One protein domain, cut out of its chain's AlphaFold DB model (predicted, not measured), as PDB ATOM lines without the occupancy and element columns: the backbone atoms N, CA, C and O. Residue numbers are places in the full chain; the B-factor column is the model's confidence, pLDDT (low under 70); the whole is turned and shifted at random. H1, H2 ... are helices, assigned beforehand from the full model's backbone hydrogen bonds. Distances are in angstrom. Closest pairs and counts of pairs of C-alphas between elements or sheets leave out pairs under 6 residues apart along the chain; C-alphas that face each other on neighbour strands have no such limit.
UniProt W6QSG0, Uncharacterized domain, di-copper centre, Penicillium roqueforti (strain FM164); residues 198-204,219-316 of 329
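AT A GLANCE: This is residues 198 to 204 and 219 to 316 of the 329 residues of the protein "Uncharacterized domain, di-copper centre" of Penicillium roqueforti (strain FM164) (UniProt W6QSG0). Little regular structure: an elongated string of loops and five short helices, with H5 near the middle and H1 and H4 toward opposite ends. The printed part has 105 residues, 38 in H1 to H5, in that order, with no named strand: all helix. It is loose, radius of gyration of the C-alphas 17.3 A, spans 48 by 30 by 20 A.

IN THESE COORDINATES: From C-alpha 198 at (48.474, -19.801, -12.618), go on to H1, residues 240 to 244; H2, residues 249 to 256, 10.6 A long; H3, residues 270 to 279, 14.4 A; H4, residues 284 to 288; and H5, residues 305 to 314, 15.4 A, which ends with C-alpha 314 at (52.152, -24.156, 11.897).

HOW THE PARTS SIT: Look at H5, the hub: it only just touches H2, H3 and H4, each with 3 pairs of C-alphas within 8 A. The closest C-alphas are Phe 256 and Pro 312, 7.2 A; Leu 277 and Ile 305, 7.1 A; Ala 288 and Ile 305, 5.7 A. H1 touches no helix. Every O i to N i+4 pair is within hydrogen-bond range in H1 to H4, 3 of 6 in H5.

THE WHOLE: Residues 205 to 218 are cut out; C-alphas 204 and 219 are 5.0 A apart. Links H2 to H3 and H4 to H5 are long. pLDDT is under 70 at residues 204, 260 to 264, 294 to 302 and 311 to 316.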
ATOM      1  N   ARG A 198      48.691 -21.129 -12.015       90.12
ATOM      2  CA  ARG A 198      48.474 -19.801 -12.618       90.12
ATOM      3  C   ARG A 198      47.820 -19.851 -14.002       90.12
ATOM      4  O   ARG A 198      47.246 -18.853 -14.420       90.12
ATOM      5  N   SER A 199      47.899 -20.976 -14.726       92.88
ATOM      6  CA  SER A 199      47.182 -21.138 -15.999       92.88
ATOM      7  C   SER A 199      45.668 -21.083 -15.819       92.88
ATOM      8  O   SER A 199      44.973 -20.696 -16.751       92.88
ATOM      9  N   GLU A 200      45.188 -21.413 -14.620       91.88
ATOM     10  CA  GLU A 200      43.780 -21.374 -14.227       91.88
ATOM     11  C   GLU A 200      43.481 -20.203 -13.271       91.88
ATOM     12  O   GLU A 200      42.488 -20.209 -12.550       91.88
ATOM     13  N   GLY A 201      44.348 -19.183 -13.251       87.62
ATOM     14  CA  GLY A 201      44.108 -17.924 -12.539       87.62
ATOM     15  C   GLY A 201      44.575 -17.878 -11.084       87.62
ATOM     16  O   GLY A 201      44.314 -16.885 -10.411       87.62
ATOM     17  N   VAL A 202      45.266 -18.905 -10.571       86.50
ATOM     18  CA  VAL A 202      45.854 -18.824  -9.221       86.50
ATOM     19  C   VAL A 202      46.927 -17.743  -9.209       86.50
ATOM     20  O   VAL A 202      47.871 -17.773 -10.004       86.50
ATOM     21  N   GLY A 203      46.752 -16.782  -8.307       75.88
ATOM     22  CA  GLY A 203      47.600 -15.611  -8.201       75.88
ATOM     23  C   GLY A 203      49.040 -15.961  -7.837       75.88
ATOM     24  O   GLY A 203      49.359 -17.009  -7.270       75.88
ATOM     25  N   THR A 204      49.930 -15.030  -8.155       66.00
ATOM     26  CA  THR A 204      51.326 -15.052  -7.721       66.00
ATOM     27  C   THR A 204      51.597 -13.971  -6.683       66.00
ATOM     28  O   THR A 204      52.752 -13.625  -6.497       66.00
ATOM     29  N   ASN A 219      55.183 -18.267  -4.094       75.31
ATOM     30  CA  ASN A 219      54.486 -18.164  -5.385       75.31
ATOM     31  C   ASN A 219      53.708 -19.440  -5.762       75.31
ATOM     32  O   ASN A 219      54.139 -20.223  -6.613       75.31
ATOM     33  N   PHE A 220      52.560 -19.663  -5.119       80.69
ATOM     34  CA  PHE A 220      51.746 -20.870  -5.304       80.69
ATOM     35  C   PHE A 220      51.216 -21.039  -6.734       80.69
ATOM     36  O   PHE A 220      51.090 -22.171  -7.189       80.69
ATOM     37  N   GLY A 221      51.006 -19.954  -7.490       85.25
ATOM     38  CA  GLY A 221      50.635 -20.034  -8.907       85.25
ATOM     39  C   GLY A 221      51.661 -20.766  -9.791       85.25
ATOM     40  O   GLY A 221      51.302 -21.306 -10.839       85.25
ATOM     41  N   ASN A 222      52.933 -20.843  -9.379       87.62
ATOM     42  CA  ASN A 222      53.959 -21.616 -10.092       87.62
ATOM     43  C   ASN A 222      53.924 -23.125  -9.791       87.62
ATOM     44  O   ASN A 222      54.606 -23.885 -10.483       87.62
ATOM     45  N   ALA A 223      53.172 -23.564  -8.780       90.31
ATOM     46  CA  ALA A 223      53.051 -24.975  -8.445       90.31
ATOM     47  C   ALA A 223      52.148 -25.706  -9.452       90.31
ATOM     48  O   ALA A 223      51.151 -25.173  -9.932       90.31
ATOM     49  N   ILE A 224      52.509 -26.943  -9.765       93.06
ATOM     50  CA  ILE A 224      51.725 -27.938 -10.507       93.06
ATOM     51  C   ILE A 224      51.125 -28.933  -9.509       93.06
ATOM     52  O   ILE A 224      50.002 -29.390  -9.694       93.06
ATOM     53  N   GLY A 225      51.875 -29.274  -8.454       91.06
ATOM     54  CA  GLY A 225      51.463 -30.199  -7.401       91.06
ATOM     55  C   GLY A 225      51.496 -29.564  -6.015       91.06
ATOM     56  O   GLY A 225      52.308 -28.681  -5.742       91.06
ATOM     57  N   THR A 226      50.617 -30.017  -5.126       91.50
ATOM     58  CA  THR A 226      50.542 -29.513  -3.747       91.50
ATOM     59  C   THR A 226      51.732 -29.981  -2.911       91.50
ATOM     60  O   THR A 226      52.297 -31.040  -3.156       91.50
ATOM     61  N   SER A 227      52.142 -29.204  -1.909       88.69
ATOM     62  CA  SER A 227      53.248 -29.591  -1.019       88.69
ATOM     63  C   SER A 227      52.793 -29.749   0.422       88.69
ATOM     64  O   SER A 227      51.935 -29.002   0.897       88.69
ATOM     65  N   ARG A 228      53.456 -30.661   1.131       88.00
ATOM     66  CA  ARG A 228      53.416 -30.799   2.584       88.00
ATOM     67  C   ARG A 228      54.826 -30.657   3.120       88.00
ATOM     68  O   ARG A 228      55.662 -31.527   2.892       88.00
ATOM     69  N   TRP A 229      55.069 -29.567   3.836       84.44
ATOM     70  CA  TRP A 229      56.362 -29.276   4.452       84.44
ATOM     71  C   TRP A 229      57.582 -29.419   3.518       84.44
ATOM     72  O   TRP A 229      58.445 -30.267   3.760       84.44
ATOM     73  N   PRO A 230      57.684 -28.590   2.462       84.75
ATOM     74  CA  PRO A 230      58.911 -28.510   1.672       84.75
ATOM     75  C   PRO A 230      60.091 -28.068   2.551       84.75
ATOM     76  O   PRO A 230      59.920 -27.261   3.475       84.75
ATOM     77  N   ASP A 231      61.279 -28.594   2.266       86.19
ATOM     78  CA  ASP A 231      62.523 -28.158   2.901       86.19
ATOM     79  C   ASP A 231      62.915 -26.751   2.414       86.19
ATOM     80  O   ASP A 231      62.269 -26.197   1.526       86.19
ATOM     81  N   GLU A 232      63.907 -26.107   3.034       85.31
ATOM     82  CA  GLU A 232      64.289 -24.720   2.698       85.31
ATOM     83  C   GLU A 232      64.638 -24.554   1.213       85.31
ATOM     84  O   GLU A 232      64.111 -23.656   0.557       85.31
ATOM     85  N   ASP A 233      65.412 -25.483   0.652       85.62
ATOM     86  CA  ASP A 233      65.780 -25.471  -0.769       85.62
ATOM     87  C   ASP A 233      64.554 -25.604  -1.694       85.62
ATOM     88  O   ASP A 233      64.469 -24.971  -2.752       85.62
ATOM     89  N   ASP A 234      63.558 -26.385  -1.269       85.81
ATOM     90  CA  ASP A 234      62.323 -26.618  -2.017       85.81
ATOM     91  C   ASP A 234      61.310 -25.480  -1.862       85.81
ATOM     92  O   ASP A 234      60.345 -25.424  -2.620       85.81
ATOM     93  N   GLN A 235      61.521 -24.550  -0.924       79.94
ATOM     94  CA  GLN A 235      60.669 -23.370  -0.743       79.94
ATOM     95  C   GLN A 235      60.944 -22.263  -1.764       79.94
ATOM     96  O   GLN A 235      60.125 -21.356  -1.905       79.94
ATOM     97  N   ASN A 236      62.049 -22.344  -2.509       82.38
ATOM     98  CA  ASN A 236      62.332 -21.400  -3.581       82.38
ATOM     99  C   ASN A 236      61.291 -21.543  -4.715       82.38
ATOM    100  O   ASN A 236      61.238 -22.606  -5.334       82.38
ATOM    101  N   PRO A 237      60.546 -20.479  -5.085       74.56
ATOM    102  CA  PRO A 237      59.541 -20.491  -6.155       74.56
ATOM    103  C   PRO A 237      59.977 -21.037  -7.522       74.56
ATOM    104  O   PRO A 237      59.144 -21.358  -8.375       74.56
ATOM    105  N   THR A 238      61.284 -21.065  -7.770       81.31
ATOM    106  CA  THR A 238      61.885 -21.540  -9.018       81.31
ATOM    107  C   THR A 238      62.379 -22.985  -8.950       81.31
ATOM    108  O   THR A 238      62.685 -23.553 -10.001       81.31
ATOM    109  N   SER A 239      62.423 -23.594  -7.760       88.88
ATOM    110  CA  SER A 239      62.904 -24.960  -7.564       88.88
ATOM    111  C   SER A 239      61.952 -25.994  -8.175       88.88
ATOM    112  O   SER A 239      60.753 -25.764  -8.359       88.88
ATOM    113  N   GLN A 240      62.495 -27.172  -8.485       92.06
ATOM    114  CA  GLN A 240      61.681 -28.303  -8.934       92.06
ATOM    115  C   GLN A 240      60.758 -28.801  -7.818       92.06
ATOM    116  O   GLN A 240      59.615 -29.153  -8.102       92.06
ATOM    117  N   GLY A 241      61.217 -28.763  -6.561       89.88
ATOM    118  CA  GLY A 241      60.403 -29.104  -5.398       89.88
ATOM    119  C   GLY A 241      59.199 -28.181  -5.233       89.88
ATOM    120  O   GLY A 241      58.094 -28.665  -5.021       89.88
ATOM    121  N   TRP A 242      59.357 -26.875  -5.451       88.50
ATOM    122  CA  TRP A 242      58.238 -25.931  -5.425       88.50
ATOM    123  C   TRP A 242      57.234 -26.196  -6.547       88.50
ATOM    124  O   TRP A 242      56.024 -26.238  -6.328       88.50
ATOM    125  N   ARG A 243      57.742 -26.395  -7.770       90.00
ATOM    126  CA  ARG A 243      56.909 -26.600  -8.964       90.00
ATOM    127  C   ARG A 243      56.159 -27.922  -8.926       90.00
ATOM    128  O   ARG A 243      54.964 -27.950  -9.185       90.00
ATOM    129  N   HIS A 244      56.828 -29.028  -8.629       92.56
ATOM    130  CA  HIS A 244      56.202 -30.351  -8.651       92.56
ATOM    131  C   HIS A 244      55.641 -30.761  -7.290       92.56
ATOM    132  O   HIS A 244      54.898 -31.733  -7.220       92.56
ATOM    133  N   GLY A 245      55.933 -30.004  -6.243       89.75
ATOM    134  CA  GLY A 245      55.503 -30.243  -4.883       89.75
ATOM    135  C   GLY A 245      56.267 -31.365  -4.181       89.75
ATOM    136  O   GLY A 245      56.655 -32.363  -4.792       89.75
ATOM    137  N   VAL A 246      56.461 -31.203  -2.874       91.06
ATOM    138  CA  VAL A 246      57.190 -32.137  -2.000       91.06
ATOM    139  C   VAL A 246      56.296 -32.557  -0.846       91.06
ATOM    140  O   VAL A 246      55.538 -31.747  -0.321       91.06
ATOM    141  N   VAL A 247      56.377 -33.824  -0.439       91.50
ATOM    142  CA  VAL A 247      55.579 -34.378   0.660       91.50
ATOM    143  C   VAL A 247      56.497 -34.930   1.744       91.50
ATOM    144  O   VAL A 247      57.100 -35.990   1.577       91.50
ATOM    145  N   ASN A 248      56.561 -34.244   2.884       92.25
ATOM    146  CA  ASN A 248      57.332 -34.663   4.050       92.25
ATOM    147  C   ASN A 248      56.415 -35.003   5.238       92.25
ATOM    148  O   ASN A 248      56.234 -34.232   6.181       92.25
ATOM    149  N   ASN A 249      55.855 -36.216   5.205       90.81
ATOM    150  CA  ASN A 249      54.940 -36.715   6.240       90.81
ATOM    151  C   ASN A 249      55.591 -36.847   7.625       90.81
ATOM    152  O   ASN A 249      54.883 -36.844   8.630       90.81
ATOM    153  N   ARG A 250      56.926 -36.963   7.695       90.56
ATOM    154  CA  ARG A 250      57.646 -37.020   8.971       90.56
ATOM    155  C   ARG A 250      57.596 -35.672   9.679       90.56
ATOM    156  O   ARG A 250      57.187 -35.633  10.828       90.56
ATOM    157  N   LYS A 251      57.930 -34.582   8.984       88.00
ATOM    158  CA  LYS A 251      57.883 -33.240   9.580       88.00
ATOM    159  C   LYS A 251      56.463 -32.830   9.974       88.00
ATOM    160  O   LYS A 251      56.271 -32.195  11.004       88.00
ATOM    161  N   VAL A 252      55.465 -33.270   9.205       85.56
ATOM    162  CA  VAL A 252      54.054 -33.148   9.593       85.56
ATOM    163  C   VAL A 252      53.781 -33.838  10.933       85.56
ATOM    164  O   VAL A 252      53.192 -33.229  11.823       85.56
ATOM    165  N   ALA A 253      54.217 -35.090  11.095       86.31
ATOM    166  CA  ALA A 253      54.052 -35.812  12.354       86.31
ATOM    167  C   ALA A 253      54.829 -35.146  13.503       86.31
ATOM    168  O   ALA A 253      54.286 -34.991  14.593       86.31
ATOM    169  N   ASP A 254      56.063 -34.699  13.262       85.69
ATOM    170  CA  ASP A 254      56.868 -33.986  14.260       85.69
ATOM    171  C   ASP A 254      56.132 -32.727  14.762       85.69
ATOM    172  O   ASP A 254      56.094 -32.479  15.964       85.69
ATOM    173  N   ALA A 255      55.451 -31.987  13.880       80.19
ATOM    174  CA  ALA A 255      54.668 -30.817  14.276       80.19
ATOM    175  C   ALA A 255      53.366 -31.141  15.010       80.19
ATOM    176  O   ALA A 255      53.024 -30.437  15.956       80.19
ATOM    177  N   PHE A 256      52.644 -32.202  14.645       78.25
ATOM    178  CA  PHE A 256      51.480 -32.623  15.435       78.25
ATOM    179  C   PHE A 256      51.855 -33.037  16.860       78.25
ATOM    180  O   PHE A 256      51.077 -32.817  17.789       78.25
ATOM    181  N   ASN A 257      53.052 -33.605  17.019       78.88
ATOM    182  CA  ASN A 257      53.617 -33.987  18.311       78.88
ATOM    183  C   ASN A 257      54.356 -32.831  19.010       78.88
ATOM    184  O   ASN A 257      54.796 -32.985  20.150       78.88
ATOM    185  N   SER A 258      54.476 -31.673  18.352       77.19
ATOM    186  CA  SER A 258      54.965 -30.450  18.982       77.19
ATOM    187  C   SER A 258      53.882 -29.826  19.868       77.19
ATOM    188  O   SER A 258      52.672 -29.985  19.656       77.19
ATOM    189  N   HIS A 259      54.339 -29.113  20.890       72.81
ATOM    190  CA  HIS A 259      53.475 -28.447  21.862       72.81
ATOM    191  C   HIS A 259      53.303 -26.956  21.541       72.81
ATOM    192  O   HIS A 259      52.630 -26.238  22.280       72.81
ATOM    193  N   ASP A 260      53.890 -26.505  20.433       67.19
ATOM    194  CA  ASP A 260      53.949 -25.103  20.053       67.19
ATOM    195  C   ASP A 260      52.611 -24.680  19.428       67.19
ATOM    196  O   ASP A 260      52.114 -25.289  18.472       67.19
ATOM    197  N   GLY A 261      51.983 -23.662  20.015       63.50
ATOM    198  CA  GLY A 261      50.851 -22.943  19.437       63.50
ATOM    199  C   GLY A 261      51.310 -21.830  18.495       63.50
ATOM    200  O   GLY A 261      52.487 -21.489  18.441       63.50
ATOM    201  N   TYR A 262      50.371 -21.225  17.759       62.03
ATOM    202  CA  TYR A 262      50.708 -20.172  16.783       62.03
ATOM    203  C   TYR A 262      51.059 -18.836  17.445       62.03
ATOM    204  O   TYR A 262      51.673 -17.976  16.830       62.03
ATOM    205  N   ASN A 263      50.688 -18.674  18.711       64.69
ATOM    206  CA  ASN A 263      50.958 -17.492  19.519       64.69
ATOM    207  C   ASN A 263      52.148 -17.687  20.475       64.69
ATOM    208  O   ASN A 263      52.152 -17.099  21.553       64.69
ATOM    209  N   ASP A 264      53.093 -18.571  20.133       65.94
ATOM    210  CA  ASP A 264      54.260 -18.945  20.954       65.94
ATOM    211  C   ASP A 264      53.917 -19.476  22.360       65.94
ATOM    212  O   ASP A 264      54.784 -19.635  23.224       65.94
ATOM    213  N   LYS A 265      52.640 -19.788  22.609       70.06
ATOM    214  CA  LYS A 265      52.181 -20.421  23.843       70.06
ATOM    215  C   LYS A 265      52.162 -21.931  23.683       70.06
ATOM    216  O   LYS A 265      51.753 -22.472  22.656       70.06
ATOM    217  N   ASN A 266      52.535 -22.613  24.759       76.50
ATOM    218  CA  ASN A 266      52.388 -24.052  24.867       76.50
ATOM    219  C   ASN A 266      50.972 -24.387  25.358       76.50
ATOM    220  O   ASN A 266      50.638 -24.134  26.514       76.50
ATOM    221  N   HIS A 267      50.153 -24.956  24.473       76.31
ATOM    222  CA  HIS A 267      48.781 -25.393  24.780       76.31
ATOM    223  C   HIS A 267      48.662 -26.908  24.971       76.31
ATOM    224  O   HIS A 267      47.555 -27.450  24.960       76.31
ATOM    225  N   GLY A 268      49.795 -27.593  25.124       79.69
ATOM    226  CA  GLY A 268      49.852 -29.041  25.207       79.69
ATOM    227  C   GLY A 268      49.791 -29.739  23.838       79.69
ATOM    228  O   GLY A 268      49.771 -29.101  22.771       79.69
ATOM    229  N   PRO A 269      49.785 -31.082  23.834       80.06
ATOM    230  CA  PRO A 269      49.619 -31.860  22.616       80.06
ATOM    231  C   PRO A 269      48.239 -31.612  21.990       80.06
ATOM    232  O   PRO A 269      47.281 -31.218  22.655       80.06
ATOM    233  N   ALA A 270      48.116 -31.901  20.693       81.62
ATOM    234  CA  ALA A 270      46.856 -31.793  19.950       81.62
ATOM    235  C   ALA A 270      45.652 -32.438  20.674       81.62
ATOM    236  O   ALA A 270      44.584 -31.832  20.758       81.62
ATOM    237  N   ALA A 271      45.843 -33.631  21.248       85.12
ATOM    238  CA  ALA A 271      44.819 -34.340  22.012       85.12
ATOM    239  C   ALA A 271      44.308 -33.553  23.230       85.12
ATOM    240  O   ALA A 271      43.110 -33.562  23.499       85.12
ATOM    241  N   GLU A 272      45.190 -32.857  23.956       85.88
ATOM    242  CA  GLU A 272      44.803 -32.049  25.119       85.88
ATOM    243  C   GLU A 272      43.956 -30.851  24.688       85.88
ATOM    244  O   GLU A 272      42.929 -30.561  25.300       85.88
ATOM    245  N   MET A 273      44.343 -30.195  23.592       85.75
ATOM    246  CA  MET A 273      43.599 -29.052  23.070       85.75
ATOM    247  C   MET A 273      42.184 -29.452  22.645       85.75
ATOM    248  O   MET A 273      41.215 -28.790  23.017       85.75
ATOM    249  N   VAL A 274      42.053 -30.571  21.924       89.00
ATOM    250  CA  VAL A 274      40.745 -31.114  21.529       89.00
ATOM    251  C   VAL A 274      39.944 -31.562  22.750       89.00
ATOM    252  O   VAL A 274      38.752 -31.274  22.832       89.00
ATOM    253  N   TYR A 275      40.578 -32.209  23.730       89.75
ATOM    254  CA  TYR A 275      39.912 -32.584  24.977       89.75
ATOM    255  C   TYR A 275      39.325 -31.360  25.691       89.75
ATOM    256  O   TYR A 275      38.152 -31.378  26.065       89.75
ATOM    257  N   ARG A 276      40.097 -30.275  25.827       88.44
ATOM    258  CA  ARG A 276      39.636 -29.019  26.439       88.44
ATOM    259  C   ARG A 276      38.486 -28.391  25.650       88.44
ATOM    260  O   ARG A 276      37.470 -28.070  26.259       88.44
ATOM    261  N   LEU A 277      38.593 -28.302  24.321       89.56
ATOM    262  CA  LEU A 277      37.516 -27.795  23.454       89.56
ATOM    263  C   LEU A 277      36.194 -28.549  23.677       89.56
ATOM    264  O   LEU A 277      35.130 -27.941  23.702       89.56
ATOM    265  N   LEU A 278      36.254 -29.875  23.826       91.31
ATOM    266  CA  LEU A 278      35.064 -30.727  23.922       91.31
ATOM    267  C   LEU A 278      34.494 -30.863  25.341       91.31
ATOM    268  O   LEU A 278      33.387 -31.380  25.495       91.31
ATOM    269  N   THR A 279      35.231 -30.451  26.375       89.94
ATOM    270  CA  THR A 279      34.839 -30.666  27.782       89.94
ATOM    271  C   THR A 279      34.620 -29.384  28.571       89.94
ATOM    272  O   THR A 279      33.881 -29.408  29.556       89.94
ATOM    273  N   VAL A 280      35.219 -28.269  28.153       87.44
ATOM    274  CA  VAL A 280      35.038 -26.971  28.805       87.44
ATOM    275  C   VAL A 280      33.755 -26.315  28.279       87.44
ATOM    276  O   VAL A 280      33.627 -26.117  27.072       87.44
ATOM    277  N   PRO A 281      32.795 -25.956  29.152       85.88
ATOM    278  CA  PRO A 281      31.607 -25.222  28.731       85.88
ATOM    279  C   PRO A 281      31.975 -23.854  28.149       85.88
ATOM    280  O   PRO A 281      32.676 -23.075  28.790       85.88
ATOM    281  N   MET A 282      31.459 -23.551  26.961       86.88
ATOM    282  CA  MET A 282      31.660 -22.279  26.267       86.88
ATOM    283  C   MET A 282      30.422 -21.931  25.439       86.88
ATOM    284  O   MET A 282      29.666 -22.818  25.034       86.88
ATOM    285  N   ASP A 283      30.198 -20.641  25.191       88.94
ATOM    286  CA  ASP A 283      29.177 -20.215  24.237       88.94
ATOM    287  C   ASP A 283      29.609 -20.506  22.788       88.94
ATOM    288  O   ASP A 283      30.780 -20.748  22.484       88.94
ATOM    289  N   TYR A 284      28.639 -20.492  21.872       90.00
ATOM    290  CA  TYR A 284      28.900 -20.805  20.469       90.00
ATOM    291  C   TYR A 284      29.885 -19.830  19.815       90.00
ATOM    292  O   TYR A 284      30.714 -20.242  19.008       90.00
ATOM    293  N   THR A 285      29.797 -18.543  20.143       88.19
ATOM    294  CA  THR A 285      30.640 -17.510  19.537       88.19
ATOM    295  C   THR A 285      32.111 -17.674  19.917       88.19
ATOM    296  O   THR A 285      32.974 -17.527  19.054       88.19
ATOM    297  N   THR A 286      32.376 -18.090  21.155       87.00
ATOM    298  CA  THR A 286      33.697 -18.444  21.674       87.00
ATOM    299  C   THR A 286      34.190 -19.751  21.075       87.00
ATOM    300  O   THR A 286      35.342 -19.843  20.673       87.00
ATOM    301  N   PHE A 287      33.317 -20.750  20.930       89.50
ATOM    302  CA  PHE A 287      33.659 -22.020  20.288       89.50
ATOM    303  C   PHE A 287      34.048 -21.865  18.814       89.50
ATOM    304  O   PHE A 287      34.964 -22.540  18.351       89.50
ATOM    305  N   ALA A 288      33.323 -21.040  18.054       89.50
ATOM    306  CA  ALA A 288      33.280 -21.140  16.597       89.50
ATOM    307  C   ALA A 288      34.395 -20.400  15.846       89.50
ATOM    308  O   ALA A 288      34.574 -20.674  14.661       89.50
ATOM    309  N   SER A 289      35.079 -19.441  16.470       87.00
ATOM    310  CA  SER A 289      35.871 -18.441  15.744       87.00
ATOM    311  C   SER A 289      37.014 -17.880  16.582       87.00
ATOM    312  O   SER A 289      36.873 -17.701  17.790       87.00
ATOM    313  N   THR A 290      38.112 -17.510  15.918       82.94
ATOM    314  CA  THR A 290      39.208 -16.750  16.545       82.94
ATOM    315  C   THR A 290      38.903 -15.262  16.705       82.94
ATOM    316  O   THR A 290      39.629 -14.553  17.387       82.94
ATOM    317  N   ASN A 291      37.861 -14.740  16.064       81.44
ATOM    318  CA  ASN A 291      37.488 -13.336  16.204       81.44
ATOM    319  C   ASN A 291      36.712 -13.107  17.514       81.44
ATOM    320  O   ASN A 291      35.640 -13.705  17.666       81.44
ATOM    321  N   PRO A 292      37.216 -12.269  18.442       72.50
ATOM    322  CA  PRO A 292      36.542 -12.012  19.704       72.50
ATOM    323  C   PRO A 292      35.207 -11.302  19.470       72.50
ATOM    324  O   PRO A 292      35.126 -10.288  18.779       72.50
ATOM    325  N   THR A 293      34.150 -11.819  20.088       74.25
ATOM    326  CA  THR A 293      32.804 -11.220  20.019       74.25
ATOM    327  C   THR A 293      32.439 -10.424  21.272       74.25
ATOM    328  O   THR A 293      31.460  -9.678  21.272       74.25
ATOM    329  N   SER A 294      33.251 -10.529  22.328       69.50
ATOM    330  CA  SER A 294      33.138  -9.749  23.561       69.50
ATOM    331  C   SER A 294      34.524  -9.324  24.060       69.50
ATOM    332  O   SER A 294      35.539  -9.897  23.670       69.50
ATOM    333  N   LYS A 295      34.575  -8.304  24.928       67.19
ATOM    334  CA  LYS A 295      35.833  -7.834  25.542       67.19
ATOM    335  C   LYS A 295      36.387  -8.793  26.597       67.19
ATOM    336  O   LYS A 295      37.556  -8.676  26.945       67.19
ATOM    337  N   ASP A 296      35.544  -9.691  27.095       67.50
ATOM    338  CA  ASP A 296      35.887 -10.637  28.155       67.50
ATOM    339  C   ASP A 296      36.381 -11.980  27.586       67.50
ATOM    340  O   ASP A 296      36.874 -12.819  28.334       67.50
ATOM    341  N   GLN A 297      36.269 -12.182  26.264       68.12
ATOM    342  CA  GLN A 297      36.778 -13.358  25.561       68.12
ATOM    343  C   GLN A 297      38.298 -13.246  25.392       68.12
ATOM    344  O   GLN A 297      38.789 -12.319  24.742       68.12
ATOM    345  N   ASN A 298      39.049 -14.202  25.940       67.56
ATOM    346  CA  ASN A 298      40.502 -14.221  25.836       67.56
ATOM    347  C   ASN A 298      40.919 -15.219  24.758       67.56
ATOM    348  O   ASN A 298      41.323 -16.336  25.051       67.56
ATOM    349  N   VAL A 299      40.855 -14.802  23.496       60.25
ATOM    350  CA  VAL A 299      41.184 -15.640  22.325       60.25
ATOM    351  C   VAL A 299      42.590 -16.257  22.402       60.25
ATOM    352  O   VAL A 299      42.823 -17.331  21.853       60.25
ATOM    353  N   ASP A 300      43.525 -15.620  23.112       57.81
ATOM    354  CA  ASP A 300      44.887 -16.130  23.286       57.81
ATOM    355  C   ASP A 300      45.001 -17.260  24.325       57.81
ATOM    356  O   ASP A 300      46.062 -17.889  24.436       57.81
ATOM    357  N   GLU A 301      43.957 -17.493  25.118       63.66
ATOM    358  CA  GLU A 301      43.826 -18.575  26.107       63.66
ATOM    359  C   GLU A 301      42.688 -19.550  25.757       63.66
ATOM    360  O   GLU A 301      42.760 -20.738  26.097       63.66
ATOM    361  N   ASP A 302      41.677 -19.064  25.039       66.31
ATOM    362  CA  ASP A 302      40.480 -19.783  24.636       66.31
ATOM    363  C   ASP A 302      40.756 -20.621  23.385       66.31
ATOM    364  O   ASP A 302      40.798 -20.151  22.244       66.31
ATOM    365  N   LEU A 303      40.906 -21.921  23.620       78.56
ATOM    366  CA  LEU A 303      40.999 -22.934  22.581       78.56
ATOM    367  C   LEU A 303      39.648 -23.092  21.876       78.56
ATOM    368  O   LEU A 303      38.814 -23.893  22.290       78.56
ATOM    369  N   ASN A 304      39.445 -22.322  20.812       86.69
ATOM    370  CA  ASN A 304      38.287 -22.418  19.926       86.69
ATOM    371  C   ASN A 304      38.560 -23.360  18.739       86.69
ATOM    372  O   ASN A 304      39.709 -23.698  18.441       86.69
ATOM    373  N   ILE A 305      37.503 -23.802  18.052       88.50
ATOM    374  CA  ILE A 305      37.624 -24.799  16.979       88.50
ATOM    375  C   ILE A 305      38.450 -24.288  15.799       88.50
ATOM    376  O   ILE A 305      39.215 -25.057  15.221       88.50
ATOM    377  N   GLU A 306      38.331 -23.001  15.461       86.44
ATOM    378  CA  GLU A 306      39.098 -22.412  14.372       86.44
ATOM    379  C   GLU A 306      40.581 -22.371  14.747       86.44
ATOM    380  O   GLU A 306      41.392 -22.899  13.998       86.44
ATOM    381  N   TYR A 307      40.945 -21.876  15.936       83.31
ATOM    382  CA  TYR A 307      42.330 -21.874  16.429       83.31
ATOM    383  C   TYR A 307      42.967 -23.266  16.369       83.31
ATOM    384  O   TYR A 307      44.101 -23.433  15.917       83.31
ATOM    385  N   ILE A 308      42.223 -24.282  16.803       81.25
ATOM    386  CA  ILE A 308      42.681 -25.667  16.778       81.25
ATOM    387  C   ILE A 308      42.875 -26.165  15.331       81.25
ATOM    388  O   ILE A 308      43.884 -26.814  15.050       81.25
ATOM    389  N   ASP A 309      41.982 -25.813  14.401       78.38
ATOM    390  CA  ASP A 309      42.139 -26.087  12.962       78.38
ATOM    391  C   ASP A 309      43.314 -25.314  12.323       78.38
ATOM    392  O   ASP A 309      43.929 -25.777  11.358       78.38
ATOM    393  N   LEU A 310      43.715 -24.172  12.899       70.88
ATOM    394  CA  LEU A 310      44.922 -23.450  12.491       70.88
ATOM    395  C   LEU A 310      46.218 -24.151  12.934       70.88
ATOM    396  O   LEU A 310      47.262 -23.885  12.340       70.88
ATOM    397  N   LYS A 311      46.213 -25.065  13.917       59.06
ATOM    398  CA  LYS A 311      47.445 -25.737  14.387       59.06
ATOM    399  C   LYS A 311      48.174 -26.517  13.272       59.06
ATOM    400  O   LYS A 311      49.380 -26.325  13.116       59.06
ATOM    401  N   PRO A 312      47.500 -27.294  12.400       52.00
ATOM    402  CA  PRO A 312      48.109 -27.831  11.177       52.00
ATOM    403  C   PRO A 312      48.791 -26.792  10.256       52.00
ATOM    404  O   PRO A 312      49.652 -27.167   9.450       52.00
ATOM    405  N   ARG A 313      48.457 -25.491  10.356       48.66
ATOM    406  CA  ARG A 313      49.100 -24.408   9.579       48.66
ATOM    407  C   ARG A 313      50.507 -24.081  10.055       48.66
ATOM    408  O   ARG A 313      51.352 -23.806   9.200       48.66
ATOM    409  N   LEU A 314      50.778 -24.183  11.361       40.72
ATOM    410  CA  LEU A 314      52.152 -24.156  11.897       40.72
ATOM    411  C   LEU A 314      52.984 -25.263  11.266       40.72
ATOM    412  O   LEU A 314      54.153 -25.081  10.931       40.72
ATOM    413  N   GLY A 315      52.322 -26.389  11.005       35.47
ATOM    414  CA  GLY A 315      52.931 -27.533  10.376       35.47
ATOM    415  C   GLY A 315      53.128 -27.432   8.861       35.47
ATOM    416  O   GLY A 315      53.404 -28.451   8.239       35.47
ATOM    417  N   ARG A 316      52.902 -26.272   8.211       50.59
ATOM    418  CA  ARG A 316      52.975 -26.119   6.735       50.59
ATOM    419  C   ARG A 316      52.302 -27.287   5.981       50.59
ATOM    420  O   ARG A 316      52.780 -27.707   4.924       50.59
TER     421      ARG A 316